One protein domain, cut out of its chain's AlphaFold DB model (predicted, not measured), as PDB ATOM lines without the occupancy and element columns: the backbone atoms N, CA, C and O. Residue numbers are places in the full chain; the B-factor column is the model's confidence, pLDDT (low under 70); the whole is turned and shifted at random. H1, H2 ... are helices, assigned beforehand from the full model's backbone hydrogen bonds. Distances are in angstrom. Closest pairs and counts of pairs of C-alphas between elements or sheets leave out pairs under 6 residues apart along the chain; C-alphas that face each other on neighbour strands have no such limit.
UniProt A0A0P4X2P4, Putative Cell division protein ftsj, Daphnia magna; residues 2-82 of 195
ATOM      1  N   VAL A   2      25.281  20.786 -17.534       88.06
ATOM      2  CA  VAL A   2      25.229  19.529 -18.303       88.06
ATOM      3  C   VAL A   2      25.220  19.783 -19.813       88.06
ATOM      4  O   VAL A   2      26.025  19.196 -20.531       88.06
ATOM      5  N   ASP A   3      24.406  20.728 -20.287       88.50
ATOM      6  CA  ASP A   3      24.320  21.036 -21.723       88.50
ATOM      7  C   ASP A   3      25.618  21.618 -22.284       88.50
ATOM      8  O   ASP A   3      26.070  21.207 -23.350       88.50
ATOM      9  N   VAL A   4      26.277  22.509 -21.528       88.25
ATOM     10  CA  VAL A   4      27.600  23.050 -21.894       88.25
ATOM     11  C   VAL A   4      28.599  21.907 -22.052       88.25
ATOM     12  O   VAL A   4      29.300  21.831 -23.054       88.25
ATOM     13  N   TYR A   5      28.646  20.987 -21.090       90.06
ATOM     14  CA  TYR A   5      29.547  19.841 -21.150       90.06
ATOM     15  C   TYR A   5      29.233  18.909 -22.328       90.06
ATOM     16  O   TYR A   5      30.144  18.505 -23.046       90.06
ATOM     17  N   ASN A   6      27.956  18.602 -22.568       89.12
ATOM     18  CA  ASN A   6      27.536  17.758 -23.686       89.12
ATOM     19  C   ASN A   6      27.879  18.364 -25.045       89.12
ATOM     20  O   ASN A   6      28.184  17.623 -25.980       89.12
ATOM     21  N   LYS A   7      27.857  19.694 -25.150       86.69
ATOM     22  CA  LYS A   7      28.270  20.410 -26.352       86.69
ATOM     23  C   LYS A   7      29.787  20.418 -26.518       86.69
ATOM     24  O   LYS A   7      30.296  20.147 -27.600       86.69
ATOM     25  N   GLU A   8      30.507  20.677 -25.432       87.00
ATOM     26  CA  GLU A   8      31.964  20.796 -25.420       87.00
ATOM     27  C   GLU A   8      32.682  19.458 -25.595       87.00
ATOM     28  O   GLU A   8      33.740  19.419 -26.216       87.00
ATOM     29  N   LYS A   9      32.146  18.347 -25.074       86.12
ATOM     30  CA  LYS A   9      32.839  17.045 -25.077       86.12
ATOM     31  C   LYS A   9      33.172  16.520 -26.478       86.12
ATOM     32  O   LYS A   9      34.122  15.758 -26.612       86.12
ATOM     33  N   ASN A  10      32.419  16.944 -27.493       83.62
ATOM     34  CA  ASN A  10      32.597  16.519 -28.882       83.62
ATOM     35  C   ASN A  10      33.519  17.453 -29.690       83.62
ATOM     36  O   ASN A  10      33.828  17.155 -30.841       83.62
ATOM     37  N   ASN A  11      33.960  18.577 -29.114       82.44
ATOM     38  CA  ASN A  11      34.837  19.529 -29.789       82.44
ATOM     39  C   ASN A  11      36.310  19.131 -29.599       82.44
ATOM     40  O   ASN A  11      36.731  18.813 -28.487       82.44
ATOM     41  N   GLY A  12      37.118  19.209 -30.664       80.06
ATOM     42  CA  GLY A  12      38.565  18.956 -30.575       80.06
ATOM     43  C   GLY A  12      39.294  19.981 -29.693       80.06
ATOM     44  O   GLY A  12      40.117  19.617 -28.858       80.06
ATOM     45  N   LEU A  13      38.933  21.262 -29.824       84.19
ATOM     46  CA  LEU A  13      39.369  22.353 -28.948       84.19
ATOM     47  C   LEU A  13      38.189  22.786 -28.075       84.19
ATOM     48  O   LEU A  13      37.183  23.280 -28.581       84.19
ATOM     49  N   ARG A  14      38.319  22.575 -26.763       86.31
ATOM     50  CA  ARG A  14      37.264  22.825 -25.771       86.31
ATOM     51  C   ARG A  14      37.581  24.081 -24.967       86.31
ATOM     52  O   ARG A  14      38.670  24.189 -24.407       86.31
ATOM     53  N   MET A  15      36.619  24.989 -24.844       84.81
ATOM     54  CA  MET A  15      36.679  26.119 -23.913       84.81
ATOM     55  C   MET A  15      36.679  25.639 -22.459       84.81
ATOM     56  O   MET A  15      37.449  26.120 -21.629       84.81
ATOM     57  N   CYS A  16      35.866  24.626 -22.161       87.56
ATOM     58  CA  CYS A  16      35.766  23.999 -20.848       87.56
ATOM     59  C   CYS A  16      36.629  22.733 -20.751       87.56
ATOM     60  O   CYS A  16      36.167  21.692 -20.291       87.56
ATOM     61  N   PHE A  17      37.896  22.795 -21.173       86.38
ATOM     62  CA  PHE A  17      38.779  21.621 -21.274       86.38
ATOM     63  C   PHE A  17      38.976  20.836 -19.965       86.38
ATOM     64  O   PHE A  17      39.278  19.643 -20.009       86.38
ATOM     65  N   ARG A  18      38.802  21.489 -18.809       87.56
ATOM     66  CA  ARG A  18      38.908  20.862 -17.480       87.56
ATOM     67  C   ARG A  18      37.632  20.144 -17.044       87.56
ATOM     68  O   ARG A  18      37.705  19.290 -16.168       87.56
ATOM     69  N   LEU A  19      36.482  20.458 -17.647       89.38
ATOM     70  CA  LEU A  19      35.228  19.793 -17.309       89.38
ATOM     71  C   LEU A  19      35.242  18.342 -17.794       89.38
ATOM     72  O   LEU A  19      35.592  18.023 -18.932       89.38
ATOM     73  N   THR A  20      34.825  17.460 -16.896       89.38
ATOM     74  CA  THR A  20      34.719  16.015 -17.107       89.38
ATOM     75  C   THR A  20      33.441  15.502 -16.467       89.38
ATOM     76  O   THR A  20      32.875  16.180 -15.610       89.38
ATOM     77  N   GLU A  21      33.033  14.281 -16.812       89.62
ATOM     78  CA  GLU A  21      31.849  13.635 -16.234       89.62
ATOM     79  C   GLU A  21      31.842  13.677 -14.702       89.62
ATOM     80  O   GLU A  21      30.839  14.024 -14.090       89.62
ATOM     81  N   GLY A  22      32.997  13.444 -14.072       88.50
ATOM     82  CA  GLY A  22      33.129  13.471 -12.614       88.50
ATOM     83  C   GLY A  22      32.970  14.854 -11.970       88.50
ATOM     84  O   GLY A  22      33.109  14.953 -10.757       88.50
ATOM     85  N   HIS A  23      32.759  15.924 -12.744       89.62
ATOM     86  CA  HIS A  23      32.325  17.229 -12.228       89.62
ATOM     87  C   HIS A  23      30.802  17.323 -12.102       89.62
ATOM     88  O   HIS A  23      30.312  17.998 -11.205       89.62
ATOM     89  N   LEU A  24      30.069  16.667 -13.008       89.56
ATOM     90  CA  LEU A  24      28.605  16.670 -13.046       89.56
ATOM     91  C   LEU A  24      28.033  15.522 -12.216       89.56
ATOM     92  O   LEU A  24      27.099  15.715 -11.448       89.56
ATOM     93  N   ASN A  25      28.656  14.351 -12.337       89.88
ATOM     94  CA  ASN A  25      28.277  13.108 -11.684       89.88
ATOM     95  C   ASN A  25      29.440  12.604 -10.809       89.88
ATOM     96  O   ASN A  25      30.087  11.607 -11.145       89.88
ATOM     97  N   PRO A  26      29.779  13.312  -9.710       89.94
ATOM     98  CA  PRO A  26      30.882  12.920  -8.845       89.94
ATOM     99  C   PRO A  26      30.548  11.637  -8.074       89.94
ATOM    100  O   PRO A  26      29.509  11.528  -7.416       89.94
ATOM    101  N   ASN A  27      31.474  10.679  -8.082       91.06
ATOM    102  CA  ASN A  27      31.415   9.540  -7.166       91.06
ATOM    103  C   ASN A  27      31.707   9.972  -5.711       91.06
ATOM    104  O   ASN A  27      32.111  11.108  -5.454       91.06
ATOM    105  N   ASN A  28      31.528   9.067  -4.744       88.94
ATOM    106  CA  ASN A  28      31.683   9.391  -3.318       88.94
ATOM    107  C   ASN A  28      33.059   9.980  -2.959       88.94
ATOM    108  O   ASN A  28      33.129  10.884  -2.134       88.94
ATOM    109  N   TRP A  29      34.132   9.547  -3.622       83.81
ATOM    110  CA  TRP A  29      35.477  10.099  -3.426       83.81
ATOM    111  C   TRP A  29      35.632  11.479  -4.070       83.81
ATOM    112  O   TRP A  29      36.201  12.403  -3.491       83.81
ATOM    113  N   GLN A  30      35.079  11.647  -5.270       86.25
ATOM    114  CA  GLN A  30      35.147  12.894  -6.029       86.25
ATOM    115  C   GLN A  30      34.343  14.025  -5.379       86.25
ATOM    116  O   GLN A  30      34.720  15.183  -5.547       86.25
ATOM    117  N   LYS A  31      33.300  13.710  -4.596       86.06
ATOM    118  CA  LYS A  31      32.537  14.694  -3.803       86.06
ATOM    119  C   LYS A  31      33.408  15.461  -2.802       86.06
ATOM    120  O   LYS A  31      33.130  16.622  -2.539       86.06
ATOM    121  N   MET A  32      34.481  14.845  -2.305       82.81
ATOM    122  CA  MET A  32      35.430  15.481  -1.378       82.81
ATOM    123  C   MET A  32      36.514  16.298  -2.096       82.81
ATOM    124  O   MET A  32      37.327  16.965  -1.463       82.81
ATOM    125  N   THR A  33      36.566  16.257  -3.431       86.94
ATOM    126  CA  THR A  33      37.615  16.932  -4.200       86.94
ATOM    127  C   THR A  33      37.233  18.387  -4.478       86.94
ATOM    128  O   THR A  33      36.636  18.696  -5.512       86.94
ATOM    129  N   VAL A  34      37.658  19.305  -3.605       86.06
ATOM    130  CA  VAL A  34      37.405  20.758  -3.733       86.06
ATOM    131  C   VAL A  34      37.844  21.312  -5.097       86.06
ATOM    132  O   VAL A  34      37.162  22.156  -5.675       86.06
ATOM    133  N   SER A  35      38.930  20.783  -5.674       88.69
ATOM    134  CA  SER A  35      39.407  21.196  -7.004       88.69
ATOM    135  C   SER A  35      38.355  21.015  -8.105       88.69
ATOM    136  O   SER A  35      38.255  21.857  -8.994       88.69
ATOM    137  N   LYS A  36      37.524  19.964  -8.039       89.44
ATOM    138  CA  LYS A  36      36.446  19.744  -9.015       89.44
ATOM    139  C   LYS A  36      35.349  20.794  -8.869       89.44
ATOM    140  O   LYS A  36      34.919  21.359  -9.867       89.44
ATOM    141  N   ALA A  37      34.942  21.106  -7.641       89.44
ATOM    142  CA  ALA A  37      33.967  22.167  -7.397       89.44
ATOM    143  C   ALA A  37      34.489  23.531  -7.893       89.44
ATOM    144  O   ALA A  37      33.786  24.232  -8.618       89.44
ATOM    145  N   ALA A  38      35.751  23.865  -7.602       91.38
ATOM    146  CA  ALA A  38      36.376  25.101  -8.075       91.38
ATOM    147  C   ALA A  38      36.461  25.178  -9.613       91.38
ATOM    148  O   ALA A  38      36.224  26.229 -10.203       91.38
ATOM    149  N   GLN A  39      36.758  24.061 -10.289       92.94
ATOM    150  CA  GLN A  39      36.778  24.000 -11.755       92.94
ATOM    151  C   GLN A  39      35.379  24.143 -12.365       92.94
ATOM    152  O   GLN A  39      35.230  24.830 -13.381       92.94
ATOM    153  N   LEU A  40      34.365  23.536 -11.737       92.44
ATOM    154  CA  LEU A  40      32.968  23.630 -12.159       92.44
ATOM    155  C   LEU A  40      32.478  25.079 -12.132       92.44
ATOM    156  O   LEU A  40      31.860  25.529 -13.092       92.44
ATOM    157  N   PHE A  41      32.808  25.822 -11.075       92.75
ATOM    158  CA  PHE A  41      32.421  27.223 -10.936       92.75
ATOM    159  C   PHE A  41      33.454  28.209 -11.487       92.75
ATOM    160  O   PHE A  41      33.477  29.358 -11.077       92.75
ATOM    161  N   SER A  42      34.320  27.789 -12.409       93.94
ATOM    162  CA  SER A  42      35.410  28.644 -12.885       93.94
ATOM    163  C   SER A  42      34.976  29.674 -13.930       93.94
ATOM    164  O   SER A  42      33.991  29.509 -14.658       93.94
ATOM    165  N   ARG A  43      35.801  30.713 -14.107       94.00
ATOM    166  CA  ARG A  43      35.618  31.724 -15.163       94.00
ATOM    167  C   ARG A  43      35.487  31.130 -16.573       94.00
ATOM    168  O   ARG A  43      34.708  31.645 -17.365       94.00
ATOM    169  N   HIS A  44      36.202  30.047 -16.889       92.94
ATOM    170  CA  HIS A  44      36.109  29.395 -18.205       92.94
ATOM    171  C   HIS A  44      34.700  28.851 -18.472       92.94
ATOM    172  O   HIS A  44      34.193  28.969 -19.583       92.94
ATOM    173  N   VAL A  45      34.044  28.316 -17.439       93.06
ATOM    174  CA  VAL A  45      32.678  27.793 -17.541       93.06
ATOM    175  C   VAL A  45      31.673  28.923 -17.747       93.06
ATOM    176  O   VAL A  45      30.794  28.809 -18.598       93.06
ATOM    177  N   ALA A  46      31.840  30.048 -17.047       93.44
ATOM    178  CA  ALA A  46      31.030  31.241 -17.288       93.44
ATOM    179  C   ALA A  46      31.186  31.774 -18.724       93.44
ATOM    180  O   ALA A  46      30.191  32.030 -19.399       93.44
ATOM    181  N   MET A  47      32.420  31.853 -19.232       91.75
ATOM    182  CA  MET A  47      32.675  32.259 -20.621       91.75
ATOM    183  C   MET A  47      32.031  31.308 -21.635       91.75
ATOM    184  O   MET A  47      31.571  31.753 -22.683       91.75
ATOM    185  N   ALA A  48      31.948  30.008 -21.333       91.88
ATOM    186  CA  ALA A  48      31.230  29.066 -22.183       91.88
ATOM    187  C   ALA A  48      29.727  29.351 -22.226       91.88
ATOM    188  O   ALA A  48      29.160  29.356 -23.315       91.88
ATOM    189  N   PHE A  49      29.087  29.656 -21.093       92.19
ATOM    190  CA  PHE A  49      27.684  30.083 -21.103       92.19
ATOM    191  C   PHE A  49      27.465  31.338 -21.949       92.19
ATOM    192  O   PHE A  49      26.522  31.372 -22.735       92.19
ATOM    193  N   MET A  50      28.342  32.337 -21.819       91.25
ATOM    194  CA  MET A  50      28.281  33.557 -22.628       91.25
ATOM    195  C   MET A  50      28.398  33.237 -24.128       91.25
ATOM    196  O   MET A  50      27.514  33.586 -24.902       91.25
ATOM    197  N   HIS A  51      29.431  32.490 -24.526       90.25
ATOM    198  CA  HIS A  51      29.680  32.116 -25.925       90.25
ATOM    199  C   HIS A  51      28.551  31.299 -26.551       90.25
ATOM    200  O   HIS A  51      28.189  31.507 -27.705       90.25
ATOM    201  N   TYR A  52      27.988  30.342 -25.810       89.25
ATOM    202  CA  TYR A  52      26.898  29.515 -26.326       89.25
ATOM    203  C   TYR A  52      25.555  30.248 -26.366       89.25
ATOM    204  O   TYR A  52      24.722  29.903 -27.197       89.25
ATOM    205  N   ARG A  53      25.357  31.288 -25.544       90.38
ATOM    206  CA  ARG A  53      24.170  32.155 -25.610       90.38
ATOM    207  C   ARG A  53      24.145  33.033 -26.861       90.38
ATOM    208  O   ARG A  53      23.071  33.338 -27.358       90.38
ATOM    209  N   GLU A  54      25.308  33.439 -27.367       87.44
ATOM    210  CA  GLU A  54      25.422  34.253 -28.590       87.44
ATOM    211  C   GLU A  54      25.163  33.448 -29.875       87.44
ATOM    212  O   GLU A  54      24.982  34.014 -30.953       87.44
ATOM    213  N   LYS A  55      25.131  32.117 -29.775       85.62
ATOM    214  CA  LYS A  55      24.819  31.224 -30.892       85.62
ATOM    215  C   LYS A  55      23.303  31.055 -31.040       85.62
ATOM    216  O   LYS A  55      22.586  31.146 -30.050       85.62
ATOM    217  N   PRO A  56      22.797  30.703 -32.240       75.62
ATOM    218  CA  PRO A  56      21.365  30.468 -32.485       75.62
ATOM    219  C   PRO A  56      20.788  29.235 -31.753       75.62
ATOM    220  O   PRO A  56      19.693  28.775 -32.066       75.62
ATOM    221  N   GLU A  57      21.521  28.666 -30.795       71.62
ATOM    222  CA  GLU A  57      21.115  27.502 -30.018       71.62
ATOM    223  C   GLU A  57      20.175  27.929 -28.886       71.62
ATOM    224  O   GLU A  57      20.543  28.679 -27.984       71.62
ATOM    225  N   THR A  58      18.948  27.413 -28.906       68.19
ATOM    226  CA  THR A  58      17.891  27.822 -27.969       68.19
ATOM    227  C   THR A  58      18.123  27.346 -26.536       68.19
ATOM    228  O   THR A  58      17.610  27.957 -25.603       68.19
ATOM    229  N   SER A  59      18.939  26.307 -26.323       80.88
ATOM    230  CA  SER A  59      19.185  25.728 -24.994       80.88
ATOM    231  C   SER A  59      19.965  26.642 -24.043       80.88
ATOM    232  O   SER A  59      20.032  26.354 -22.851       80.88
ATOM    233  N   PHE A  60      20.573  27.728 -24.538       84.94
ATOM    234  CA  PHE A  60      21.425  28.611 -23.732       84.94
ATOM    235  C   PHE A  60      20.865  30.025 -23.516       84.94
ATOM    236  O   PHE A  60      21.507  30.812 -22.812       84.94
ATOM    237  N   LEU A  61      19.685  30.347 -24.061       81.88
ATOM    238  CA  LEU A  61      19.088  31.690 -24.009       81.88
ATOM    239  C   LEU A  61      18.961  32.220 -22.567       81.88
ATOM    240  O   LEU A  61      19.457  33.306 -22.264       81.88
ATOM    241  N   ASP A  62      18.444  31.404 -21.646       85.31
ATOM    242  CA  ASP A  62      18.168  31.807 -20.256       85.31
ATOM    243  C   ASP A  62      19.311  31.514 -19.269       85.31
ATOM    244  O   ASP A  62      19.121  31.415 -18.059       85.31
ATOM    245  N   THR A  63      20.549  31.394 -19.755       90.88
ATOM    246  CA  THR A  63      21.696  31.015 -18.903       90.88
ATOM    247  C   THR A  63      22.394  32.184 -18.207       90.88
ATOM    248  O   THR A  63      23.343  31.973 -17.448       90.88
ATOM    249  N   ALA A  64      21.944  33.424 -18.432       92.12
ATOM    250  CA  ALA A  64      22.577  34.625 -17.872       92.12
ATOM    251  C   ALA A  64      22.635  34.638 -16.333       92.12
ATOM    252  O   ALA A  64      23.676  35.006 -15.782       92.12
ATOM    253  N   PRO A  65      21.586  34.211 -15.601       91.19
ATOM    254  CA  PRO A  65      21.668  34.077 -14.149       91.19
ATOM    255  C   PRO A  65      22.718  33.044 -13.707       91.19
ATOM    256  O   PRO A  65      23.491  33.320 -12.792       91.19
ATOM    257  N   THR A  66      22.800  31.892 -14.383       90.88
ATOM    258  CA  THR A  66      23.771  30.829 -14.071       90.88
ATOM    259  C   THR A  66      25.209  31.279 -14.304       90.88
ATOM    260  O   THR A  66      26.081  31.011 -13.479       90.88
ATOM    261  N   GLU A  67      25.460  31.998 -15.397       94.06
ATOM    262  CA  GLU A  67      26.755  32.616 -15.683       94.06
ATOM    263  C   GLU A  67      27.168  33.582 -14.564       94.06
ATOM    264  O   GLU A  67      28.256  33.452 -14.000       94.06
ATOM    265  N   ARG A  68      26.284  34.520 -14.195       94.69
ATOM    266  CA  ARG A  68      26.560  35.510 -13.143       94.69
ATOM    267  C   ARG A  68      26.815  34.856 -11.790       94.69
ATOM    268  O   ARG A  68      27.747  35.255 -11.098       94.69
ATOM    269  N   MET A  69      26.027  33.843 -11.432       93.19
ATOM    270  CA  MET A  69      26.228  33.084 -10.198       93.19
ATOM    271  C   MET A  69      27.562  32.332 -10.211       93.19
ATOM    272  O   MET A  69      28.289  32.352  -9.224       93.19
ATOM    273  N   THR A  70      27.922  31.725 -11.346       94.62
ATOM    274  CA  THR A  70      29.208  31.034 -11.529       94.62
ATOM    275  C   THR A  70      30.384  31.990 -11.318       94.62
ATOM    276  O   THR A  70      31.307  31.676 -10.573       94.62
ATOM    277  N   LEU A  71      30.334  33.189 -11.908       96.00
ATOM    278  CA  LEU A  71      31.369  34.208 -11.715       96.00
ATOM    279  C   LEU A  71      31.438  34.709 -10.271       96.00
ATOM    280  O   LEU A  71      32.535  34.858  -9.737       96.00
ATOM    281  N   LEU A  72      30.287  34.941  -9.634       96.62
ATOM    282  CA  LEU A  72      30.237  35.373  -8.240       96.62
ATOM    283  C   LEU A  72      30.848  34.316  -7.311       96.62
ATOM    284  O   LEU A  72      31.666  34.661  -6.464       96.62
ATOM    285  N   LEU A  73      30.513  33.039  -7.514       95.31
ATOM    286  CA  LEU A  73      31.100  31.910  -6.792       95.31
ATOM    287  C   LEU A  73      32.620  31.846  -6.969       95.31
ATOM    288  O   LEU A  73      33.332  31.765  -5.969       95.31
ATOM    289  N   ASN A  74      33.115  31.932  -8.211       96.56
ATOM    290  CA  ASN A  74      34.552  31.979  -8.503       96.56
ATOM    291  C   ASN A  74      35.229  33.111  -7.728       96.56
ATOM    292  O   ASN A  74      36.226  32.912  -7.045       96.56
ATOM    293  N   ASP A  75      34.681  34.318  -7.851       96.81
ATOM    294  CA  ASP A  75      35.258  35.514  -7.260       96.81
ATOM    295  C   ASP A  75      35.279  35.453  -5.730       96.81
ATOM    296  O   ASP A  75      36.277  35.820  -5.117       96.81
ATOM    297  N   VAL A  76      34.190  34.997  -5.105       96.94
ATOM    298  CA  VAL A  76      34.113  34.815  -3.649       96.94
ATOM    299  C   VAL A  76      35.133  33.775  -3.194       96.94
ATOM    300  O   VAL A  76      35.846  34.018  -2.223       96.94
ATOM    301  N   PHE A  77      35.244  32.653  -3.909       95.25
ATOM    302  CA  PHE A  77      36.226  31.613  -3.609       95.25
ATOM    303  C   PHE A  77      37.663  32.148  -3.683       95.25
ATOM    304  O   PHE A  77      38.427  31.982  -2.734       95.25
ATOM    305  N   ASP A  78      38.010  32.871  -4.750       95.12
ATOM    306  CA  ASP A  78      39.335  33.476  -4.924       95.12
ATOM    307  C   ASP A  78      39.624  34.538  -3.848       95.12
ATOM    308  O   ASP A  78      40.731  34.614  -3.312       95.12
ATOM    309  N   ILE A  79      38.625  35.355  -3.482       96.12
ATOM    310  CA  ILE A  79      38.754  36.356  -2.414       96.12
ATOM    311  C   ILE A  79      39.033  35.691  -1.068       96.12
ATOM    312  O   ILE A  79      39.833  36.225  -0.301       96.12
ATOM    313  N   LEU A  80      38.400  34.557  -0.770       95.56
ATOM    314  CA  LEU A  80      38.555  33.840   0.498       95.56
ATOM    315  C   LEU A  80      39.785  32.918   0.534       95.56
ATOM    316  O   LEU A  80      40.111  32.403   1.597       95.56
ATOM    317  N   ASN A  81      40.497  32.749  -0.584       94.50
ATOM    318  CA  ASN A  81      41.632  31.832  -0.695       94.50
ATOM    319  C   ASN A  81      42.897  32.490  -1.281       94.50
ATOM    320  O   ASN A  81      43.706  31.822  -1.920       94.50
ATOM    321  N   GLY A  82      43.098  33.797  -1.088       93.00
ATOM    322  CA  GLY A  82      44.266  34.508  -1.622       93.00
ATOM    323  C   GLY A  82      45.558  34.126  -0.892       93.00
ATOM    324  O   GLY A  82      45.671  34.357   0.317       93.00
TER     325      GLY A  82
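AT A GLANCE: This is residues 2 to 82 of the 195 residues of the protein "Putative Cell division protein ftsj" of Daphnia magna (UniProt A0A0P4X2P4). A helical hairpin of H4 and H5 makes one side, and the short helices H1 and H2 lie at the other, with H3 between H2 and H5. The printed part has 81 residues with five named helices, H1 to H5, and no named strand: all helix. It is compact, with a radius of gyration of the C-alphas of 13.0 A and spans of 36 by 26 by 20 A.

IN THESE COORDINATES: H1, residues 2 to 8, begins at C-alpha 2 (25.229, 19.529, -18.303). H2 is residues 21 to 24, H3 34 to 40, H4 43 to 53, 15.5 A long. H5, residues 64 to 80, 24.4 A, ends at C-alpha 80 (38.555, 33.840, 0.498).

HOW THE PARTS SIT: H1 and H4 only just touch, with 3 pairs of C-alphas within 8 A, closest Val 4 and Ala 48, 7.0 A, about perpendicular at 85 degrees. H2 touches H3, closest C-alphas His 23 and Lys 36, 5.8 A. H4 and H5, a hairpin, touch at a shallow tilt of 9 degrees, opposite ways, closest C-alphas Ala 46 and Glu 67, 4.8 A. H1 and H5 are apart. In H1, H3, H4 and H5 every O i to N i+4 pair is within hydrogen-bond range; H2 is too short for one.

THE WHOLE: The C-alphas farthest apart, Pro 56 and Gly 82, are 38.6 A apart. The printed part has no cut; H1 to H2 is a long link. Residue 58 is under 70 in pLDDT.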